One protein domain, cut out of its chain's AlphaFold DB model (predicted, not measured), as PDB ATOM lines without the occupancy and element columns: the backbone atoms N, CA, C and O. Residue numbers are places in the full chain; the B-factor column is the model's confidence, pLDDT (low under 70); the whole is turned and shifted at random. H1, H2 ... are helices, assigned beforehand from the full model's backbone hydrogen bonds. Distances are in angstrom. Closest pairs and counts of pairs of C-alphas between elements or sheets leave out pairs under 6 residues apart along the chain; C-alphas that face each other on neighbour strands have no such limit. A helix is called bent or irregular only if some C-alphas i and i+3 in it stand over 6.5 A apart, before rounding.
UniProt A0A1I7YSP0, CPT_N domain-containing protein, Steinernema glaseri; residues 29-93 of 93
ATOM      1  N   ARG A  29      50.868  63.381  -8.639       86.75
ATOM      2  CA  ARG A  29      52.101  63.026  -9.342       86.75
ATOM      3  C   ARG A  29      52.792  61.828  -8.696       86.75
ATOM      4  O   ARG A  29      53.230  60.925  -9.413       86.75
ATOM      5  N   ASP A  30      52.820  61.764  -7.374       87.75
ATOM      6  CA  ASP A  30      53.387  60.629  -6.646       87.75
ATOM      7  C   ASP A  30      52.582  59.343  -6.849       87.75
ATOM      8  O   ASP A  30      53.168  58.292  -7.142       87.75
ATOM      9  N   ILE A  31      51.247  59.423  -6.799       89.19
ATOM     10  CA  ILE A  31      50.360  58.299  -7.129       89.19
ATOM     11  C   ILE A  31      50.607  57.839  -8.564       89.19
ATOM     12  O   ILE A  31      50.753  56.640  -8.806       89.19
ATOM     13  N   TRP A  32      50.713  58.766  -9.515       90.56
ATOM     14  CA  TRP A  32      50.981  58.438 -10.912       90.56
ATOM     15  C   TRP A  32      52.321  57.718 -11.091       90.56
ATOM     16  O   TRP A  32      52.406  56.684 -11.764       90.56
ATOM     17  N   HIS A  33      53.375  58.210 -10.440       93.62
ATOM     18  CA  HIS A  33      54.683  57.568 -10.472       93.62
ATOM     19  C   HIS A  33      54.669  56.185  -9.807       93.62
ATOM     20  O   HIS A  33      55.249  55.239 -10.351       93.62
ATOM     21  N   ALA A  34      53.999  56.036  -8.663       90.69
ATOM     22  CA  ALA A  34      53.847  54.752  -7.983       90.69
ATOM     23  C   ALA A  34      53.062  53.747  -8.837       90.69
ATOM     24  O   ALA A  34      53.504  52.605  -9.007       90.69
ATOM     25  N   PHE A  35      51.961  54.191  -9.444       94.69
ATOM     26  CA  PHE A  35      51.138  53.394 -10.343       94.69
ATOM     27  C   PHE A  35      51.938  52.928 -11.561       94.69
ATOM     28  O   PHE A  35      51.989  51.731 -11.840       94.69
ATOM     29  N   SER A  36      52.645  53.840 -12.234       95.88
ATOM     30  CA  SER A  36      53.483  53.519 -13.396       95.88
ATOM     31  C   SER A  36      54.539  52.453 -13.070       95.88
ATOM     32  O   SER A  36      54.673  51.456 -13.787       95.88
ATOM     33  N   ARG A  37      55.237  52.589 -11.932       94.44
ATOM     34  CA  ARG A  37      56.214  51.586 -11.468       94.44
ATOM     35  C   ARG A  37      55.564  50.228 -11.193       94.44
ATOM     36  O   ARG A  37      56.088  49.197 -11.627       94.44
ATOM     37  N   ALA A  38      54.428  50.216 -10.498       93.81
ATOM     38  CA  ALA A  38      53.702  48.989 -10.181       93.81
ATOM     39  C   ALA A  38      53.197  48.284 -11.450       93.81
ATOM     40  O   ALA A  38      53.355  47.067 -11.599       93.81
ATOM     41  N   TYR A  39      52.658  49.055 -12.394       95.50
ATOM     42  CA  TYR A  39      52.125  48.551 -13.652       95.50
ATOM     43  C   TYR A  39      53.230  47.969 -14.537       95.50
ATOM     44  O   TYR A  39      53.100  46.847 -15.032       95.50
ATOM     45  N   LYS A  40      54.380  48.649 -14.630       94.56
ATOM     46  CA  LYS A  40      55.563  48.142 -15.341       94.56
ATOM     47  C   LYS A  40      56.021  46.790 -14.786       94.56
ATOM     48  O   LYS A  40      56.280  45.865 -15.556       94.56
ATOM     49  N   ARG A  41      56.066  46.641 -13.457       93.56
ATOM     50  CA  ARG A  41      56.430  45.370 -12.804       93.56
ATOM     51  C   ARG A  41      55.410  44.262 -13.091       93.56
ATOM     52  O   ARG A  41      55.798  43.110 -13.270       93.56
ATOM     53  N   ARG A  42      54.116  44.593 -13.143       92.69
ATOM     54  CA  ARG A  42      53.048  43.626 -13.430       92.69
ATOM     55  C   ARG A  42      53.074  43.151 -14.883       92.69
ATOM     56  O   ARG A  42      53.010  41.946 -15.096       92.69
ATOM     57  N   ILE A  43      53.257  44.057 -15.846       92.81
ATOM     58  CA  ILE A  43      53.415  43.697 -17.265       92.81
ATOM     59  C   ILE A  43      54.655  42.826 -17.469       92.81
ATOM     60  O   ILE A  43      54.592  41.843 -18.199       92.81
ATOM     61  N   ALA A  44      55.778  43.154 -16.822       90.50
ATOM     62  CA  ALA A  44      56.999  42.362 -16.949       90.50
ATOM     63  C   ALA A  44      56.794  40.908 -16.490       90.50
ATOM     64  O   ALA A  44      57.189  39.991 -17.205       90.50
ATOM     65  N   ARG A  45      56.119  40.698 -15.351       88.88
ATOM     66  CA  ARG A  45      55.754  39.350 -14.887       88.88
ATOM     67  C   ARG A  45      54.774  38.666 -15.825       88.88
ATOM     68  O   ARG A  45      55.040  37.551 -16.218       88.88
ATOM     69  N   PHE A  46      53.723  39.357 -16.265       87.94
ATOM     70  CA  PHE A  46      52.770  38.784 -17.216       87.94
ATOM     71  C   PHE A  46      53.456  38.319 -18.504       87.94
ATOM     72  O   PHE A  46      53.194  37.221 -18.973       87.94
ATOM     73  N   LYS A  47      54.381  39.116 -19.053       84.75
ATOM     74  CA  LYS A  47      55.184  38.710 -20.214       84.75
ATOM     75  C   LYS A  47      56.050  37.493 -19.906       84.75
ATOM     76  O   LYS A  47      56.128  36.600 -20.739       84.75
ATOM     77  N   ASN A  48      56.697  37.469 -18.743       83.81
ATOM     78  CA  ASN A  48      57.509  36.336 -18.322       83.81
ATOM     79  C   ASN A  48      56.654  35.068 -18.199       83.81
ATOM     80  O   ASN A  48      56.945  34.079 -18.852       83.81
ATOM     81  N   ASP A  49      55.550  35.137 -17.461       82.62
ATOM     82  CA  ASP A  49      54.627  34.028 -17.229       82.62
ATOM     83  C   ASP A  49      53.968  33.553 -18.531       82.62
ATOM     84  O   ASP A  49      53.778  32.360 -18.725       82.62
ATOM     85  N   PHE A  50      53.667  34.461 -19.462       80.56
ATOM     86  CA  PHE A  50      53.139  34.113 -20.782       80.56
ATOM     87  C   PHE A  50      54.177  33.358 -21.623       80.56
ATOM     88  O   PHE A  50      53.863  32.330 -22.218       80.56
ATOM     89  N   VAL A  51      55.425  33.840 -21.644       73.38
ATOM     90  CA  VAL A  51      56.526  33.191 -22.371       73.38
ATOM     91  C   VAL A  51      56.865  31.837 -21.749       73.38
ATOM     92  O   VAL A  51      57.039  30.869 -22.477       73.38
ATOM     93  N   THR A  52      56.930  31.736 -20.420       73.62
ATOM     94  CA  THR A  52      57.273  30.482 -19.731       73.62
ATOM     95  C   THR A  52      56.102  29.492 -19.688       73.62
ATOM     96  O   THR A  52      56.329  28.287 -19.729       73.62
ATOM     97  N   GLY A  53      54.860  29.978 -19.604       69.81
ATOM     98  CA  GLY A  53      53.667  29.162 -19.363       69.81
ATOM     99  C   GLY A  53      52.965  28.631 -20.612       69.81
ATOM    100  O   GLY A  53      52.322  27.588 -20.527       69.81
ATOM    101  N   ILE A  54      53.069  29.307 -21.763       66.56
ATOM    102  CA  ILE A  54      52.336  28.895 -22.975       66.56
ATOM    103  C   ILE A  54      53.202  28.041 -23.903       66.56
ATOM    104  O   ILE A  54      52.683  27.082 -24.465       66.56
ATOM    105  N   PHE A  55      54.513  28.301 -24.022       56.81
ATOM    106  CA  PHE A  55      55.435  27.409 -24.738       56.81
ATOM    107  C   PHE A  55      56.881  27.537 -24.226       56.81
ATOM    108  O   PHE A  55      57.464  28.612 -24.344       56.81
ATOM    109  N   PRO A  56      57.533  26.449 -23.778       55.44
ATOM    110  CA  PRO A  56      58.886  26.504 -23.212       55.44
ATOM    111  C   PRO A  56      60.016  26.734 -24.242       55.44
ATOM    112  O   PRO A  56      61.183  26.663 -23.874       55.44
ATOM    113  N   ALA A  57      59.714  26.979 -25.526       60.69
ATOM    114  CA  ALA A  57      60.701  26.867 -26.605       60.69
ATOM    115  C   ALA A  57      61.207  28.203 -27.194       60.69
ATOM    116  O   ALA A  57      62.421  28.357 -27.307       60.69
ATOM    117  N   ASN A  58      60.343  29.157 -27.603       62.88
ATOM    118  CA  ASN A  58      60.769  30.479 -28.116       62.88
ATOM    119  C   ASN A  58      59.590  31.432 -28.444       62.88
ATOM    120  O   ASN A  58      58.602  31.004 -29.034       62.88
ATOM    121  N   THR A  59      59.709  32.747 -28.209       69.12
ATOM    122  CA  THR A  59      58.723  33.758 -28.683       69.12
ATOM    123  C   THR A  59      58.589  33.747 -30.210       69.12
ATOM    124  O   THR A  59      57.513  33.971 -30.766       69.12
ATOM    125  N   THR A  60      59.690  33.454 -30.899       70.44
ATOM    126  CA  THR A  60      59.751  33.377 -32.359       70.44
ATOM    127  C   THR A  60      58.886  32.252 -32.911       70.44
ATOM    128  O   THR A  60      58.222  32.463 -33.916       70.44
ATOM    129  N   SER A  61      58.832  31.081 -32.265       74.12
ATOM    130  CA  SER A  61      58.011  29.970 -32.763       74.12
ATOM    131  C   SER A  61      56.517  30.269 -32.643       74.12
ATOM    132  O   SER A  61      55.766  29.925 -33.549       74.12
ATOM    133  N   PHE A  62      56.084  30.983 -31.600       75.81
ATOM    134  CA  PHE A  62      54.693  31.424 -31.469       75.81
ATOM    135  C   PHE A  62      54.284  32.388 -32.591       75.81
ATOM    136  O   PHE A  62      53.256  32.186 -33.236       75.81
ATOM    137  N   ILE A  63      55.105  33.409 -32.857       81.75
ATOM    138  CA  ILE A  63      54.853  34.364 -33.946       81.75
ATOM    139  C   ILE A  63      54.886  33.652 -35.300       81.75
ATOM    140  O   ILE A  63      54.064  33.958 -36.157       81.75
ATOM    141  N   LEU A  64      55.788  32.685 -35.484       83.06
ATOM    142  CA  LEU A  64      55.825  31.870 -36.694       83.06
ATOM    143  C   LEU A  64      54.545  31.050 -36.856       83.06
ATOM    144  O   LEU A  64      53.954  31.112 -37.921       83.06
ATOM    145  N   VAL A  65      54.057  30.363 -35.819       82.56
ATOM    146  CA  VAL A  65      52.798  29.598 -35.895       82.56
ATOM    147  C   VAL A  65      51.611  30.513 -36.200       82.56
ATOM    148  O   VAL A  65      50.839  30.215 -37.110       82.56
ATOM    149  N   LEU A  66      51.479  31.647 -35.502       84.44
ATOM    150  CA  LEU A  66      50.424  32.628 -35.782       84.44
ATOM    151  C   LEU A  66      50.525  33.173 -37.210       84.44
ATOM    152  O   LEU A  66      49.522  33.241 -37.914       84.44
ATOM    153  N   GLY A  67      51.733  33.544 -37.637       86.38
ATOM    154  CA  GLY A  67      52.009  34.066 -38.971       86.38
ATOM    155  C   GLY A  67      51.724  33.038 -40.059       86.38
ATOM    156  O   GLY A  67      51.122  33.383 -41.068       86.38
ATOM    157  N   THR A  68      52.074  31.771 -39.838       81.12
ATOM    158  CA  THR A  68      51.755  30.670 -40.748       81.12
ATOM    159  C   THR A  68      50.253  30.453 -40.828       81.12
ATOM    160  O   THR A  68      49.736  30.403 -41.934       81.12
ATOM    161  N   LEU A  69      49.532  30.390 -39.701       82.38
ATOM    162  CA  LEU A  69      48.069  30.251 -39.694       82.38
ATOM    163  C   LEU A  69      47.381  31.422 -40.408       82.38
ATOM    164  O   LEU A  69      46.467  31.213 -41.204       82.38
ATOM    165  N   PHE A  70      47.846  32.647 -40.161       84.44
ATOM    166  CA  PHE A  70      47.306  33.850 -40.785       84.44
ATOM    167  C   PHE A  70      47.604  33.892 -42.289       84.44
ATOM    168  O   PHE A  70      46.716  34.187 -43.083       84.44
ATOM    169  N   ALA A  71      48.823  33.532 -42.696       80.69
ATOM    170  CA  ALA A  71      49.202  33.423 -44.101       80.69
ATOM    171  C   ALA A  71      48.388  32.341 -44.825       80.69
ATOM    172  O   ALA A  71      47.901  32.586 -45.926       80.69
ATOM    173  N   LEU A  72      48.180  31.180 -44.195       74.44
ATOM    174  CA  LEU A  72      47.332  30.110 -44.728       74.44
ATOM    175  C   LEU A  72      45.891  30.600 -44.924       74.44
ATOM    176  O   LEU A  72      45.314  30.409 -45.992       74.44
ATOM    177  N   SER A  73      45.359  31.318 -43.929       75.56
ATOM    178  CA  SER A  73      44.021  31.912 -43.984       75.56
ATOM    179  C   SER A  73      43.883  32.981 -45.074       75.56
ATOM    180  O   SER A  73      42.829  33.058 -45.699       75.56
ATOM    181  N   LEU A  74      44.911  33.802 -45.313       76.50
ATOM    182  CA  LEU A  74      44.897  34.825 -46.367       76.50
ATOM    183  C   LEU A  74      45.027  34.232 -47.772       76.50
ATOM    184  O   LEU A  74      44.458  34.769 -48.719       76.50
ATOM    185  N   LEU A  75      45.758  33.126 -47.914       75.69
ATOM    186  CA  LEU A  75      45.922  32.420 -49.185       75.69
ATOM    187  C   LEU A  75      44.683  31.599 -49.581       75.69
ATOM    188  O   LEU A  75      44.700  30.948 -50.621       75.69
ATOM    189  N   GLY A  76      43.617  31.610 -48.770       66.69
ATOM    190  CA  GLY A  76      42.405  30.823 -49.022       66.69
ATOM    191  C   GLY A  76      42.646  29.312 -48.956       66.69
ATOM    192  O   GLY A  76      41.814  28.531 -49.410       66.69
ATOM    193  N   ILE A  77      43.788  28.894 -48.405       60.38
ATOM    194  CA  ILE A  77      44.076  27.499 -48.111       60.38
ATOM    195  C   ILE A  77      43.406  27.242 -46.771       60.38
ATOM    196  O   ILE A  77      43.910  27.679 -45.736       60.38
ATOM    197  N   ASP A  78      42.250  26.577 -46.793       59.69
ATOM    198  CA  ASP A  78      41.550  26.165 -45.581       59.69
ATOM    199  C   ASP A  78      42.539  25.448 -44.657       59.69
ATOM    200  O   ASP A  78      42.892  24.282 -44.863       59.69
ATOM    201  N   GLY A  79      42.990  26.144 -43.608       55.62
ATOM    202  CA  GLY A  79      43.995  25.648 -42.665       55.62
ATOM    203  C   GLY A  79      43.556  24.406 -41.892       55.62
ATOM    204  O   GLY A  79      44.316  23.879 -41.089       55.62
ATOM    205  N   SER A  80      42.344  23.907 -42.156       59.81
ATOM    206  CA  SER A  80      41.899  22.609 -41.681       59.81
ATOM    207  C   SER A  80      42.508  21.427 -42.438       59.81
ATOM    208  O   SER A  80      42.272  20.314 -41.996       59.81
ATOM    209  N   CYS A  81      43.267  21.589 -43.537       57.44
ATOM    210  CA  CYS A  81      43.753  20.438 -44.330       57.44
ATOM    211  C   CYS A  81      42.623  19.416 -44.611       57.44
ATOM    212  O   CYS A  81      42.794  18.209 -44.465       57.44
ATOM    213  N   GLY A  82      41.416  19.898 -44.921       58.94
ATOM    214  CA  GLY A  82      40.250  19.039 -45.150       58.94
ATOM    215  C   GLY A  82      39.624  18.402 -43.901       58.94
ATOM    216  O   GLY A  82      38.672  17.645 -44.055       58.94
ATOM    217  N   VAL A  83      40.065  18.717 -42.678       61.31
ATOM    218  CA  VAL A  83      39.469  18.222 -41.420       61.31
ATOM    219  C   VAL A  83      38.020  18.690 -41.278       61.31
ATOM    220  O   VAL A  83      37.159  17.893 -40.922       61.31
ATOM    221  N   ILE A  84      37.707  19.939 -41.639       64.12
ATOM    222  CA  ILE A  84      36.319  20.439 -41.628       64.12
ATOM    223  C   ILE A  84      35.470  19.704 -42.674       64.12
ATOM    224  O   ILE A  84      34.337  19.322 -42.388       64.12
ATOM    225  N   SER A  85      36.025  19.444 -43.860       61.75
ATOM    226  CA  SER A  85      35.347  18.683 -44.916       61.75
ATOM    227  C   SER A  85      35.123  17.221 -44.517       61.75
ATOM    228  O   SER A  85      34.050  16.684 -44.779       61.75
ATOM    229  N   PHE A  86      36.086  16.597 -43.834       65.81
ATOM    230  CA  PHE A  86      35.994  15.232 -43.312       65.81
ATOM    231  C   PHE A  86      34.960  15.116 -42.185       65.81
ATOM    232  O   PHE A  86      34.083  14.257 -42.240       65.81
ATOM    233  N   LEU A  87      34.993  16.027 -41.204       68.69
ATOM    234  CA  LEU A  87      34.000  16.084 -40.125       68.69
ATOM    235  C   LEU A  87      32.594  16.354 -40.656       68.69
ATOM    236  O   LEU A  87      31.641  15.725 -40.203       68.69
ATOM    237  N   ARG A  88      32.448  17.247 -41.639       70.75
ATOM    238  CA  ARG A  88      31.153  17.517 -42.268       70.75
ATOM    239  C   ARG A  88      30.598  16.279 -42.969       70.75
ATOM    240  O   ARG A  88      29.414  16.012 -42.832       70.75
ATOM    241  N   ASN A  89      31.440  15.519 -43.668       69.94
ATOM    242  CA  ASN A  89      31.015  14.315 -44.385       69.94
ATOM    243  C   ASN A  89      30.692  13.136 -43.447       69.94
ATOM    244  O   ASN A  89      29.881  12.294 -43.800       69.94
ATOM    245  N   TYR A  90      31.306  13.078 -42.259       72.81
ATOM    246  CA  TYR A  90      31.062  12.021 -41.267       72.81
ATOM    247  C   TYR A  90      29.901  12.326 -40.302       72.81
ATOM    248  O   TYR A  90      29.291  11.410 -39.769       72.81
ATOM    249  N   ILE A  91      29.609  13.606 -40.039       70.44
ATOM    250  CA  ILE A  91      28.522  14.021 -39.130       70.44
ATOM    251  C   ILE A  91      27.194  14.239 -39.872       70.44
ATOM    252  O   ILE A  91      26.137  14.030 -39.282       70.44
ATOM    253  N   PHE A  92      27.227  14.687 -41.133       57.41
ATOM    254  CA  PHE A  92      26.023  14.953 -41.940       57.41
ATOM    255  C   PHE A  92      25.766  13.919 -43.054       57.41
ATOM    256  O   PHE A  92      24.850  14.128 -43.851       57.41
ATOM    257  N   GLY A  93      26.561  12.847 -43.130       49.59
ATOM    258  CA  GLY A  93      26.315  11.674 -43.980       49.59
ATOM    259  C   GLY A  93      25.797  10.510 -43.152       49.59
ATOM    260  O   GLY A  93      24.910   9.793 -43.660       49.59
TER     261      GLY A  93
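Overview. This is residues 29 to 93 of the 93 residues of the protein "CPT_N domain-containing protein" of Steinernema glaseri (UniProt A0A1I7YSP0). A long helix, H1, turns a corner into a second helix, H2, and a short third helix, H3, stands beyond it at the far end: three helices strung one after another in a zigzag, with no shared core. Residues 29 to 49 of H1 stick out at one end of this rod, and residues 81 to 93, of which 83 to 91 belong to H3, stick out at the other. The printed part has 65 residues with three named helices, H1, H2 and H3 in that order along the chain, and no named strand; its class is all helix. It is extended, with a radius of gyration of the C-alphas of 20.7 A, and the C-alphas span 66 by 25 by 23 A.

Along the chain. Start with the longest helix, H1, residues 29 to 54: find C-alpha 29 at (52.101, 63.026, -9.342), and from there the helix runs 36.8 A to C-alpha 54 at (52.336, 28.895, -22.975). H1 is neither bent nor irregular, but only just: C-alphas 51 and 54 are 6.0 A apart. Next look at H2, residues 59 to 74, which is 22.5 A long from first to last C-alpha. Then go on to H3, residues 83 to 91, 11.9 A long, which ends with C-alpha 91 at (28.522, 14.021, -39.130).

Arrangement. Look first where H1 gives way to H2: the two are close but not clearly touching, and their closest C-alphas, those of Val 51 and Thr 59, are 6.7 A apart. Their lines stand about perpendicular, at 77 degrees, and their centres are 26.7 A apart. Moving outward, you find H3 apart from H2, although it follows H2 in the chain. H3 is apart from H1 too. In the backbone atoms of H1, H2 and H3, every O i to N i+4 pair is within hydrogen-bond range.

Size, cuts and confidence. Measure the length on the C-alphas of Asp 30 and Gly 93, the two farthest apart, at 67.3 A. The printed part has no cut; it begins at residue 29 and ends at residue 93, the chain's last residue. The link from H1 to H2 is tight, with 4 residues, and the link from H2 to H3 is short, with 8 residues. Read the B-factor column for the model's confidence: the mean pLDDT of the printed part is 76.5, and 22 residues are under 70, namely residues 53 to 59, 76 to 87, 89, and 92 to 93. The mean is 87 for H1, 79 for H2 and 67 for H3.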